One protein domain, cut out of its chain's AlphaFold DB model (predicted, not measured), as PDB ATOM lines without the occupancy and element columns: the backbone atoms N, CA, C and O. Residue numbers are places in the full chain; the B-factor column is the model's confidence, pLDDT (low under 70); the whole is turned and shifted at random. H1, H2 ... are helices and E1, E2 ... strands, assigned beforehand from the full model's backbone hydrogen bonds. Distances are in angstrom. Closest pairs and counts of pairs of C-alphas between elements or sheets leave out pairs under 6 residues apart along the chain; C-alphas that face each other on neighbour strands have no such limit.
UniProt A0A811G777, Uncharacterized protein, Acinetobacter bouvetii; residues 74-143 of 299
ATOM      1  N   ILE A  74      -9.316 -50.584 -45.152       90.81
ATOM      2  CA  ILE A  74      -9.662 -50.321 -43.757       90.81
ATOM      3  C   ILE A  74      -9.330 -48.894 -43.321       90.81
ATOM      4  O   ILE A  74      -8.386 -48.279 -43.815       90.81
ATOM      5  N   ILE A  75     -10.094 -48.397 -42.347       91.56
ATOM      6  CA  ILE A  75      -9.813 -47.172 -41.594       91.56
ATOM      7  C   ILE A  75      -9.830 -47.521 -40.094       91.56
ATOM      8  O   ILE A  75     -10.900 -47.853 -39.574       91.56
ATOM      9  N   PRO A  76      -8.697 -47.454 -39.373       88.44
ATOM     10  CA  PRO A  76      -8.695 -47.548 -37.918       88.44
ATOM     11  C   PRO A  76      -9.267 -46.250 -37.335       88.44
ATOM     12  O   PRO A  76      -8.747 -45.166 -37.580       88.44
ATOM     13  N   ILE A  77     -10.364 -46.350 -36.584       85.38
ATOM     14  CA  ILE A  77     -11.001 -45.186 -35.953       85.38
ATOM     15  C   ILE A  77     -10.337 -44.876 -34.606       85.38
ATOM     16  O   ILE A  77     -10.141 -43.720 -34.241       85.38
ATOM     17  N   ASN A  78     -10.028 -45.922 -33.844       79.19
ATOM     18  CA  ASN A  78      -9.376 -45.869 -32.540       79.19
ATOM     19  C   ASN A  78      -8.625 -47.194 -32.306       79.19
ATOM     20  O   ASN A  78      -8.593 -48.052 -33.188       79.19
ATOM     21  N   ASN A  79      -8.058 -47.389 -31.115       75.62
ATOM     22  CA  ASN A  79      -7.255 -48.577 -30.797       75.62
ATOM     23  C   ASN A  79      -8.026 -49.914 -30.853       75.62
ATOM     24  O   ASN A  79      -7.393 -50.965 -30.798       75.62
ATOM     25  N   THR A  80      -9.360 -49.904 -30.941       72.75
ATOM     26  CA  THR A  80     -10.198 -51.116 -30.896       72.75
ATOM     27  C   THR A  80     -11.195 -51.243 -32.050       72.75
ATOM     28  O   THR A  80     -11.794 -52.301 -32.217       72.75
ATOM     29  N   SER A  81     -11.395 -50.193 -32.850       81.62
ATOM     30  CA  SER A  81     -12.458 -50.111 -33.858       81.62
ATOM     31  C   SER A  81     -11.886 -49.838 -35.243       81.62
ATOM     32  O   SER A  81     -11.171 -48.856 -35.452       81.62
ATOM     33  N   VAL A  82     -12.262 -50.679 -36.206       87.12
ATOM     34  CA  VAL A  82     -11.836 -50.588 -37.606       87.12
ATOM     35  C   VAL A  82     -13.068 -50.566 -38.506       87.12
ATOM     36  O   VAL A  82     -13.969 -51.391 -38.362       87.12
ATOM     37  N   LEU A  83     -13.114 -49.621 -39.443       87.94
ATOM     38  CA  LEU A  83     -14.080 -49.630 -40.540       87.94
ATOM     39  C   LEU A  83     -13.504 -50.407 -41.706       87.94
ATOM     40  O   LEU A  83     -12.351 -50.205 -42.073       87.94
ATOM     41  N   TYR A  84     -14.344 -51.218 -42.329       86.31
ATOM     42  CA  TYR A  84     -13.988 -52.009 -43.496       86.31
ATOM     43  C   TYR A  84     -14.791 -51.557 -44.717       86.31
ATOM     44  O   TYR A  84     -15.989 -51.270 -44.599       86.31
ATOM     45  N   GLY A  85     -14.169 -51.519 -45.894       81.00
ATOM     46  CA  GLY A  85     -14.863 -51.240 -47.149       81.00
ATOM     47  C   GLY A  85     -14.244 -51.920 -48.364       81.00
ATOM     48  O   GLY A  85     -13.073 -52.299 -48.379       81.00
ATOM     49  N   PHE A  86     -15.083 -52.113 -49.380       75.50
ATOM     50  CA  PHE A  86     -14.714 -52.789 -50.627       75.50
ATOM     51  C   PHE A  86     -13.866 -51.894 -51.536       75.50
ATOM     52  O   PHE A  86     -12.958 -52.368 -52.208       75.50
ATOM     53  N   THR A  87     -14.131 -50.586 -51.506       84.06
ATOM     54  CA  THR A  87     -13.358 -49.548 -52.196       84.06
ATOM     55  C   THR A  87     -12.966 -48.441 -51.218       84.06
ATOM     56  O   THR A  87     -13.517 -48.347 -50.111       84.06
ATOM     57  N   LYS A  88     -12.036 -47.572 -51.627       85.31
ATOM     58  CA  LYS A  88     -11.628 -46.402 -50.837       85.31
ATOM     59  C   LYS A  88     -12.800 -45.444 -50.599       85.31
ATOM     60  O   LYS A  88     -12.974 -44.937 -49.495       85.31
ATOM     61  N   GLU A  89     -13.660 -45.265 -51.596       86.12
ATOM     62  CA  GLU A  89     -14.864 -44.430 -51.538       86.12
ATOM     63  C   GLU A  89     -15.888 -45.003 -50.553       86.12
ATOM     64  O   GLU A  89     -16.494 -44.260 -49.777       86.12
ATOM     65  N   ASN A  90     -16.059 -46.331 -50.546       88.12
ATOM     66  CA  ASN A  90     -16.973 -47.008 -49.632       88.12
ATOM     67  C   ASN A  90     -16.538 -46.838 -48.171       88.12
ATOM     68  O   ASN A  90     -17.353 -46.454 -47.331       88.12
ATOM     69  N   VAL A  91     -15.261 -47.094 -47.867       89.00
ATOM     70  CA  VAL A  91     -14.756 -46.972 -46.492       89.00
ATOM     71  C   VAL A  91     -14.703 -45.508 -46.040       89.00
ATOM     72  O   VAL A  91     -15.062 -45.215 -44.901       89.00
ATOM     73  N   CYS A  92     -14.390 -44.571 -46.944       91.81
ATOM     74  CA  CYS A  92     -14.458 -43.132 -46.675       91.81
ATOM     75  C   CYS A  92     -15.894 -42.671 -46.375       91.81
ATOM     76  O   CYS A  92     -16.127 -41.970 -45.394       91.81
ATOM     77  N   SER A  93     -16.884 -43.171 -47.121       91.31
ATOM     78  CA  SER A  93     -18.301 -42.874 -46.854       91.31
ATOM     79  C   SER A  93     -18.774 -43.418 -45.505       91.31
ATOM     80  O   SER A  93     -19.527 -42.757 -44.786       91.31
ATOM     81  N   LYS A  94     -18.301 -44.606 -45.103       89.56
ATOM     82  CA  LYS A  94     -18.554 -45.136 -43.753       89.56
ATOM     83  C   LYS A  94     -17.920 -44.258 -42.674       89.56
ATOM     84  O   LYS A  94     -18.565 -44.002 -41.659       89.56
ATOM     85  N   TYR A  95     -16.701 -43.766 -42.899       91.94
ATOM     86  CA  TYR A  95     -16.026 -42.857 -41.975       91.94
ATOM     87  C   TYR A  95     -16.751 -41.515 -41.838       91.94
ATOM     88  O   TYR A  95     -16.977 -41.060 -40.719       91.94
ATOM     89  N   PHE A  96     -17.199 -40.921 -42.944       91.00
ATOM     90  CA  PHE A  96     -18.001 -39.697 -42.928       91.00
ATOM     91  C   PHE A  96     -19.283 -39.855 -42.097       91.00
ATOM     92  O   PHE A  96     -19.599 -39.009 -41.258       91.00
ATOM     93  N   ASN A  97     -19.996 -40.971 -42.275       89.56
ATOM     94  CA  ASN A  97     -21.199 -41.282 -41.499       89.56
ATOM     95  C   ASN A  97     -20.901 -41.512 -40.013       89.56
ATOM     96  O   ASN A  97     -21.702 -41.139 -39.160       89.56
ATOM     97  N   TYR A  98     -19.763 -42.129 -39.691       88.81
ATOM     98  CA  TYR A  98     -19.313 -42.281 -38.312       88.81
ATOM     99  C   TYR A  98     -19.003 -40.917 -37.671       88.81
ATOM    100  O   TYR A  98     -19.533 -40.600 -36.608       88.81
ATOM    101  N   TYR A  99     -18.203 -40.085 -38.343       89.25
ATOM    102  CA  TYR A  99     -17.766 -38.788 -37.830       89.25
ATOM    103  C   TYR A  99     -18.935 -37.819 -37.622       89.25
ATOM    104  O   TYR A  99     -19.073 -37.240 -36.549       89.25
ATOM    105  N   SER A 100     -19.810 -37.682 -38.622       85.12
ATOM    106  CA  SER A 100     -20.963 -36.772 -38.564       85.12
ATOM    107  C   SER A 100     -21.978 -37.144 -37.477       85.12
ATOM    108  O   SER A 100     -22.627 -36.258 -36.925       85.12
ATOM    109  N   LYS A 101     -22.094 -38.434 -37.130       86.94
ATOM    110  CA  LYS A 101     -22.898 -38.895 -35.986       86.94
ATOM    111  C   LYS A 101     -22.239 -38.589 -34.647       86.94
ATOM    112  O   LYS A 101     -22.937 -38.241 -33.701       86.94
ATOM    113  N   GLN A 102     -20.921 -38.746 -34.562       86.56
ATOM    114  CA  GLN A 102     -20.176 -38.525 -33.324       86.56
ATOM    115  C   GLN A 102     -20.079 -37.035 -32.967       86.56
ATOM    116  O   GLN A 102     -20.084 -36.684 -31.789       86.56
ATOM    117  N   TYR A 103     -20.016 -36.172 -33.980       85.44
ATOM    118  CA  TYR A 103     -19.874 -34.726 -33.834       85.44
ATOM    119  C   TYR A 103     -21.001 -34.005 -34.582       85.44
ATOM    120  O   TYR A 103     -20.759 -33.440 -35.643       85.44
ATOM    121  N   PRO A 104     -22.251 -34.032 -34.091       80.31
ATOM    122  CA  PRO A 104     -23.341 -33.325 -34.750       80.31
ATOM    123  C   PRO A 104     -23.090 -31.811 -34.724       80.31
ATOM    124  O   PRO A 104     -22.731 -31.242 -33.691       80.31
ATOM    125  N   LEU A 105     -23.294 -31.143 -35.861       79.19
ATOM    126  CA  LEU A 105     -23.207 -29.684 -35.936       79.19
ATOM    127  C   LEU A 105     -24.381 -29.061 -35.178       79.19
ATOM    128  O   LEU A 105     -25.513 -29.536 -35.268       79.19
ATOM    129  N   ASN A 106     -24.116 -27.978 -34.448       70.38
ATOM    130  CA  ASN A 106     -25.168 -27.213 -33.795       70.38
ATOM    131  C   ASN A 106     -26.018 -26.518 -34.873       70.38
ATOM    132  O   ASN A 106     -25.525 -25.654 -35.600       70.38
ATOM    133  N   THR A 107     -27.278 -26.930 -35.000       64.12
ATOM    134  CA  THR A 107     -28.231 -26.437 -36.007       64.12
ATOM    135  C   THR A 107     -28.955 -25.157 -35.583       64.12
ATOM    136  O   THR A 107     -29.795 -24.666 -36.332       64.12
ATOM    137  N   ASN A 108     -28.639 -24.606 -34.406       61.94
ATOM    138  CA  ASN A 108     -29.254 -23.378 -33.888       61.94
ATOM    139  C   ASN A 108     -28.692 -22.095 -34.520       61.94
ATOM    140  O   ASN A 108     -29.139 -21.002 -34.175       61.94
ATOM    141  N   ASP A 109     -27.714 -22.216 -35.419       56.41
ATOM    142  CA  ASP A 109     -27.162 -21.088 -36.153       56.41
ATOM    143  C   ASP A 109     -27.895 -20.901 -37.490       56.41
ATOM    144  O   ASP A 109     -28.233 -21.857 -38.187       56.41
ATOM    145  N   SER A 110     -28.140 -19.646 -37.861       55.44
ATOM    146  CA  SER A 110     -28.840 -19.241 -39.094       55.44
ATOM    147  C   SER A 110     -28.146 -19.703 -40.389       55.44
ATOM    148  O   SER A 110     -28.725 -19.648 -41.477       55.44
ATOM    149  N   GLN A 111     -26.913 -20.196 -40.271       61.41
ATOM    150  CA  GLN A 111     -26.161 -20.848 -41.331       61.41
ATOM    151  C   GLN A 111     -26.396 -22.356 -41.239       61.41
ATOM    152  O   GLN A 111     -26.100 -22.980 -40.223       61.41
ATOM    153  N   LYS A 112     -26.931 -22.961 -42.307       63.41
ATOM    154  CA  LYS A 112     -27.101 -24.418 -42.408       63.41
ATOM    155  C   LYS A 112     -25.725 -25.092 -42.401       63.41
ATOM    156  O   LYS A 112     -25.147 -25.337 -43.457       63.41
ATOM    157  N   ASN A 113     -25.204 -25.369 -41.212       74.25
ATOM    158  CA  ASN A 113     -23.945 -26.070 -41.038       74.25
ATOM    159  C   ASN A 113     -24.124 -27.521 -41.498       74.25
ATOM    160  O   ASN A 113     -25.043 -28.217 -41.064       74.25
ATOM    161  N   SER A 114     -23.255 -27.982 -42.392       83.81
ATOM    162  CA  SER A 114     -23.256 -29.365 -42.872       83.81
ATOM    163  C   SER A 114     -21.836 -29.897 -42.974       83.81
ATOM    164  O   SER A 114     -20.875 -29.134 -43.034       83.81
ATOM    165  N   TYR A 115     -21.692 -31.215 -43.039       88.06
ATOM    166  CA  TYR A 115     -20.418 -31.818 -43.409       88.06
ATOM    167  C   TYR A 115     -20.393 -32.168 -44.894       88.06
ATOM    168  O   TYR A 115     -21.414 -32.528 -45.480       88.06
ATOM    169  N   ARG A 116     -19.203 -32.098 -45.490       89.00
ATOM    170  CA  ARG A 116     -18.892 -32.639 -46.817       89.00
ATOM    171  C   ARG A 116     -17.719 -33.607 -46.694       89.00
ATOM    172  O   ARG A 116     -16.775 -33.319 -45.964       89.00
ATOM    173  N   GLN A 117     -17.773 -34.726 -47.413       91.12
ATOM    174  CA  GLN A 117     -16.631 -35.630 -47.557       91.12
ATOM    175  C   GLN A 117     -15.826 -35.329 -48.820       91.12
ATOM    176  O   GLN A 117     -16.396 -34.972 -49.853       91.12
ATOM    177  N   GLU A 118     -14.518 -35.539 -48.744       92.38
ATOM    178  CA  GLU A 118     -13.605 -35.512 -49.883       92.38
ATOM    179  C   GLU A 118     -12.619 -36.679 -49.772       92.38
ATOM    180  O   GLU A 118     -11.999 -36.884 -48.731       92.38
ATOM    181  N   LEU A 119     -12.491 -37.470 -50.837       90.25
ATOM    182  CA  LEU A 119     -11.488 -38.525 -50.936       90.25
ATOM    183  C   LEU A 119     -10.317 -37.996 -51.762       90.25
ATOM    184  O   LEU A 119     -10.503 -37.643 -52.926       90.25
ATOM    185  N   LYS A 120      -9.119 -37.976 -51.177       90.75
ATOM    186  CA  LYS A 120      -7.889 -37.593 -51.876       90.75
ATOM    187  C   LYS A 120      -6.797 -38.617 -51.593       90.75
ATOM    188  O   LYS A 120      -6.440 -38.862 -50.441       90.75
ATOM    189  N   ASP A 121      -6.294 -39.231 -52.658       87.06
ATOM    190  CA  ASP A 121      -5.308 -40.315 -52.632       87.06
ATOM    191  C   ASP A 121      -5.726 -41.495 -51.726       87.06
ATOM    192  O   ASP A 121      -6.608 -42.281 -52.076       87.06
ATOM    193  N   ASN A 122      -5.094 -41.624 -50.555       90.50
ATOM    194  CA  ASN A 122      -5.389 -42.630 -49.529       90.50
ATOM    195  C   ASN A 122      -5.973 -42.001 -48.258       90.50
ATOM    196  O   ASN A 122      -5.822 -42.562 -47.179       90.50
ATOM    197  N   SER A 123      -6.604 -40.834 -48.354       92.38
ATOM    198  CA  SER A 123      -7.116 -40.119 -47.187       92.38
ATOM    199  C   SER A 123      -8.564 -39.696 -47.385       92.38
ATOM    200  O   SER A 123      -8.933 -39.160 -48.431       92.38
ATOM    201  N   CYS A 124      -9.376 -39.917 -46.356       94.19
ATOM    202  CA  CYS A 124     -10.741 -39.423 -46.287       94.19
ATOM    203  C   CYS A 124     -10.773 -38.142 -45.453       94.19
ATOM    204  O   CYS A 124     -10.391 -38.166 -44.283       94.19
ATOM    205  N   TYR A 125     -11.234 -37.046 -46.045       93.50
ATOM    206  CA  TYR A 125     -11.368 -35.739 -45.411       93.50
ATOM    207  C   TYR A 125     -12.834 -35.430 -45.130       93.50
ATOM    208  O   TYR A 125     -13.716 -35.717 -45.943       93.50
ATOM    209  N   VAL A 126     -13.090 -34.804 -43.985       91.88
ATOM    210  CA  VAL A 126     -14.395 -34.254 -43.620       91.88
ATOM    211  C   VAL A 126     -14.243 -32.753 -43.428       91.88
ATOM    212  O   VAL A 126     -13.461 -32.306 -42.591       91.88
ATOM    213  N   HIS A 127     -15.004 -31.975 -44.193       89.81
ATOM    214  CA  HIS A 127     -15.020 -30.515 -44.143       89.81
ATOM    215  C   HIS A 127     -16.315 -30.022 -43.502       89.81
ATOM    216  O   HIS A 127     -17.399 -30.488 -43.861       89.81
ATOM    217  N   ALA A 128     -16.207 -29.068 -42.579       86.62
ATOM    218  CA  ALA A 128     -17.346 -28.337 -42.044       86.62
ATOM    219  C   ALA A 128     -17.701 -27.173 -42.983       86.62
ATOM    220  O   ALA A 128     -16.863 -26.326 -43.303       86.62
ATOM    221  N   MET A 129     -18.952 -27.143 -43.428       83.31
ATOM    222  CA  MET A 129     -19.538 -26.092 -44.258       83.31
ATOM    223  C   MET A 129     -20.314 -25.089 -43.395       83.31
ATOM    224  O   MET A 129     -20.845 -25.497 -42.360       83.31
ATOM    225  N   PRO A 130     -20.412 -23.809 -43.815       79.00
ATOM    226  CA  PRO A 130     -20.009 -23.268 -45.127       79.00
ATOM    227  C   PRO A 130     -18.543 -22.820 -45.237       79.00
ATOM    228  O   PRO A 130     -18.075 -22.555 -46.338       79.00
ATOM    229  N   LEU A 131     -17.800 -22.756 -44.130       78.06
ATOM    230  CA  LEU A 131     -16.430 -22.220 -44.109       78.06
ATOM    231  C   LEU A 131     -15.387 -23.121 -44.805       78.06
ATOM    232  O   LEU A 131     -14.226 -22.737 -44.921       78.06
ATOM    233  N   ASN A 132     -15.789 -24.316 -45.254       81.44
ATOM    234  CA  ASN A 132     -14.952 -25.344 -45.881       81.44
ATOM    235  C   ASN A 132     -13.688 -25.697 -45.068       81.44
ATOM    236  O   ASN A 132     -12.653 -26.079 -45.617       81.44
ATOM    237  N   VAL A 133     -13.775 -25.575 -43.742       83.06
ATOM    238  CA  VAL A 133     -12.668 -25.867 -42.827       83.06
ATOM    239  C   VAL A 133     -12.554 -27.377 -42.668       83.06
ATOM    240  O   VAL A 133     -13.553 -28.056 -42.418       83.06
ATOM    241  N   GLN A 134     -11.343 -27.916 -42.807       85.69
ATOM    242  CA  GLN A 134     -11.082 -29.328 -42.544       85.69
ATOM    243  C   GLN A 134     -11.372 -29.632 -41.068       85.69
ATOM    244  O   GLN A 134     -10.667 -29.163 -40.179       85.69
ATOM    245  N   ALA A 135     -12.411 -30.425 -40.818       86.31
ATOM    246  CA  ALA A 135     -12.832 -30.835 -39.484       86.31
ATOM    247  C   ALA A 135     -12.136 -32.132 -39.050       86.31
ATOM    248  O   ALA A 135     -11.841 -32.322 -37.871       86.31
ATOM    249  N   SER A 136     -11.853 -33.023 -40.005       90.56
ATOM    250  CA  SER A 136     -11.118 -34.263 -39.760       90.56
ATOM    251  C   SER A 136     -10.476 -34.812 -41.027       90.56
ATOM    252  O   SER A 136     -10.931 -34.528 -42.135       90.56
ATOM    253  N   TYR A 137      -9.445 -35.636 -40.857       91.12
ATOM    254  CA  TYR A 137      -8.919 -36.491 -41.914       91.12
ATOM    255  C   TYR A 137      -8.442 -37.825 -41.336       91.12
ATOM    256  O   TYR A 137      -8.023 -37.891 -40.180       91.12
ATOM    257  N   VAL A 138      -8.496 -38.889 -42.135       93.31
ATOM    258  CA  VAL A 138      -7.985 -40.210 -41.746       93.31
ATOM    259  C   VAL A 138      -7.375 -40.945 -42.934       93.31
ATOM    260  O   VAL A 138      -7.841 -40.797 -44.066       93.31
ATOM    261  N   LEU A 139      -6.338 -41.742 -42.668       93.62
ATOM    262  CA  LEU A 139      -5.679 -42.584 -43.662       93.62
ATOM    263  C   LEU A 139      -6.465 -43.880 -43.903       93.62
ATOM    264  O   LEU A 139      -6.975 -44.509 -42.975       93.62
ATOM    265  N   ILE A 140      -6.511 -44.286 -45.166       92.88
ATOM    266  CA  ILE A 140      -7.045 -45.553 -45.648       92.88
ATOM    267  C   ILE A 140      -5.868 -46.497 -45.864       92.88
ATOM    268  O   ILE A 140      -4.936 -46.189 -46.612       92.88
ATOM    269  N   TYR A 141      -5.936 -47.667 -45.245       90.81
ATOM    270  CA  TYR A 141      -4.936 -48.714 -45.399       90.81
ATOM    271  C   TYR A 141      -5.485 -49.849 -46.253       90.81
ATOM    272  O   TYR A 141      -6.680 -50.157 -46.212       90.81
ATOM    273  N   ASN A 142      -4.595 -50.501 -46.998       85.81
ATOM    274  CA  ASN A 142      -4.904 -51.804 -47.567       85.81
ATOM    275  C   ASN A 142      -5.060 -52.800 -46.422       85.81
ATOM    276  O   ASN A 142      -4.257 -52.826 -45.487       85.81
ATOM    277  N   ASN A 143      -6.088 -53.625 -46.503       83.25
ATOM    278  CA  ASN A 143      -6.323 -54.649 -45.510       83.25
ATOM    279  C   ASN A 143      -5.383 -55.834 -45.750       83.25
ATOM    280  O   ASN A 143      -5.531 -56.553 -46.734       83.25
TER     281      ASN A 143
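Overview. This is residues 74 to 143 of the 299 residues of an uncharacterized protein of Acinetobacter bouvetii (UniProt A0A811G777). A strongly twisted slab of three strands, E3, E4 and E5, has one helix, H1, slantwise over one face. A small hairpin, E1 and E2, sits at one end of the long axis, and the long loop of residues 103 to 113 reaches the other. The printed part has 70 residues, in the order E1 E2 H1 E3 E4 E5; both sheets, E3 - E4 - E5 and E1 - E2, are antiparallel. The class is mixed; the whole is compact, radius of gyration of the C-alphas 12.7 A, yet elongated, spanning 42 by 24 by 17 A.

Arrangement. Start at E3, residues 114 to 120, E4, 123 to 129, and E5, 133 to 139: a meander, each strand the antiparallel neighbour of the one before. Look for N 118 and O 125 at 2.9 A, and N 126 and O 136 at 2.9 A. H1, residues 88 to 102, is on this sheet at a height of 8.7 A, making two layers, a helix on one face of a sheet; its closest C-alphas to E4 are Cys 92 and Cys 124, 5.3 A. Every O i to N i+4 pair in H1 is within hydrogen-bond range. E1, residues 74 to 76, and E2, 82 to 85, form a hairpin with N 75 and O 83 at 2.9 A. The closest C-alphas of E2 and H1 are Gly 85 and Val 91, 4.3 A. E2 and E4 are apart.

Along the chain. Find C-alpha 74 at (-9.662, -50.321, -43.757), where E1 begins; it spans 6.5 A and E2 10.0 A. From C-alpha 88 at (-11.628, -46.402, -50.837), H1 runs 21.0 A. E3 spans 19.6 A, E4 19.0 A and E5 18.1 A, ending at C-alpha 139, (-5.679, -42.584, -43.662).

Size, cuts and confidence. The C-alphas of Ser 110 and Asn 143 are the two farthest apart, 42.4 A. The printed part has no cut. The link from H1 to E3 is long; within it, residues 107 to 112 have pLDDT under 70.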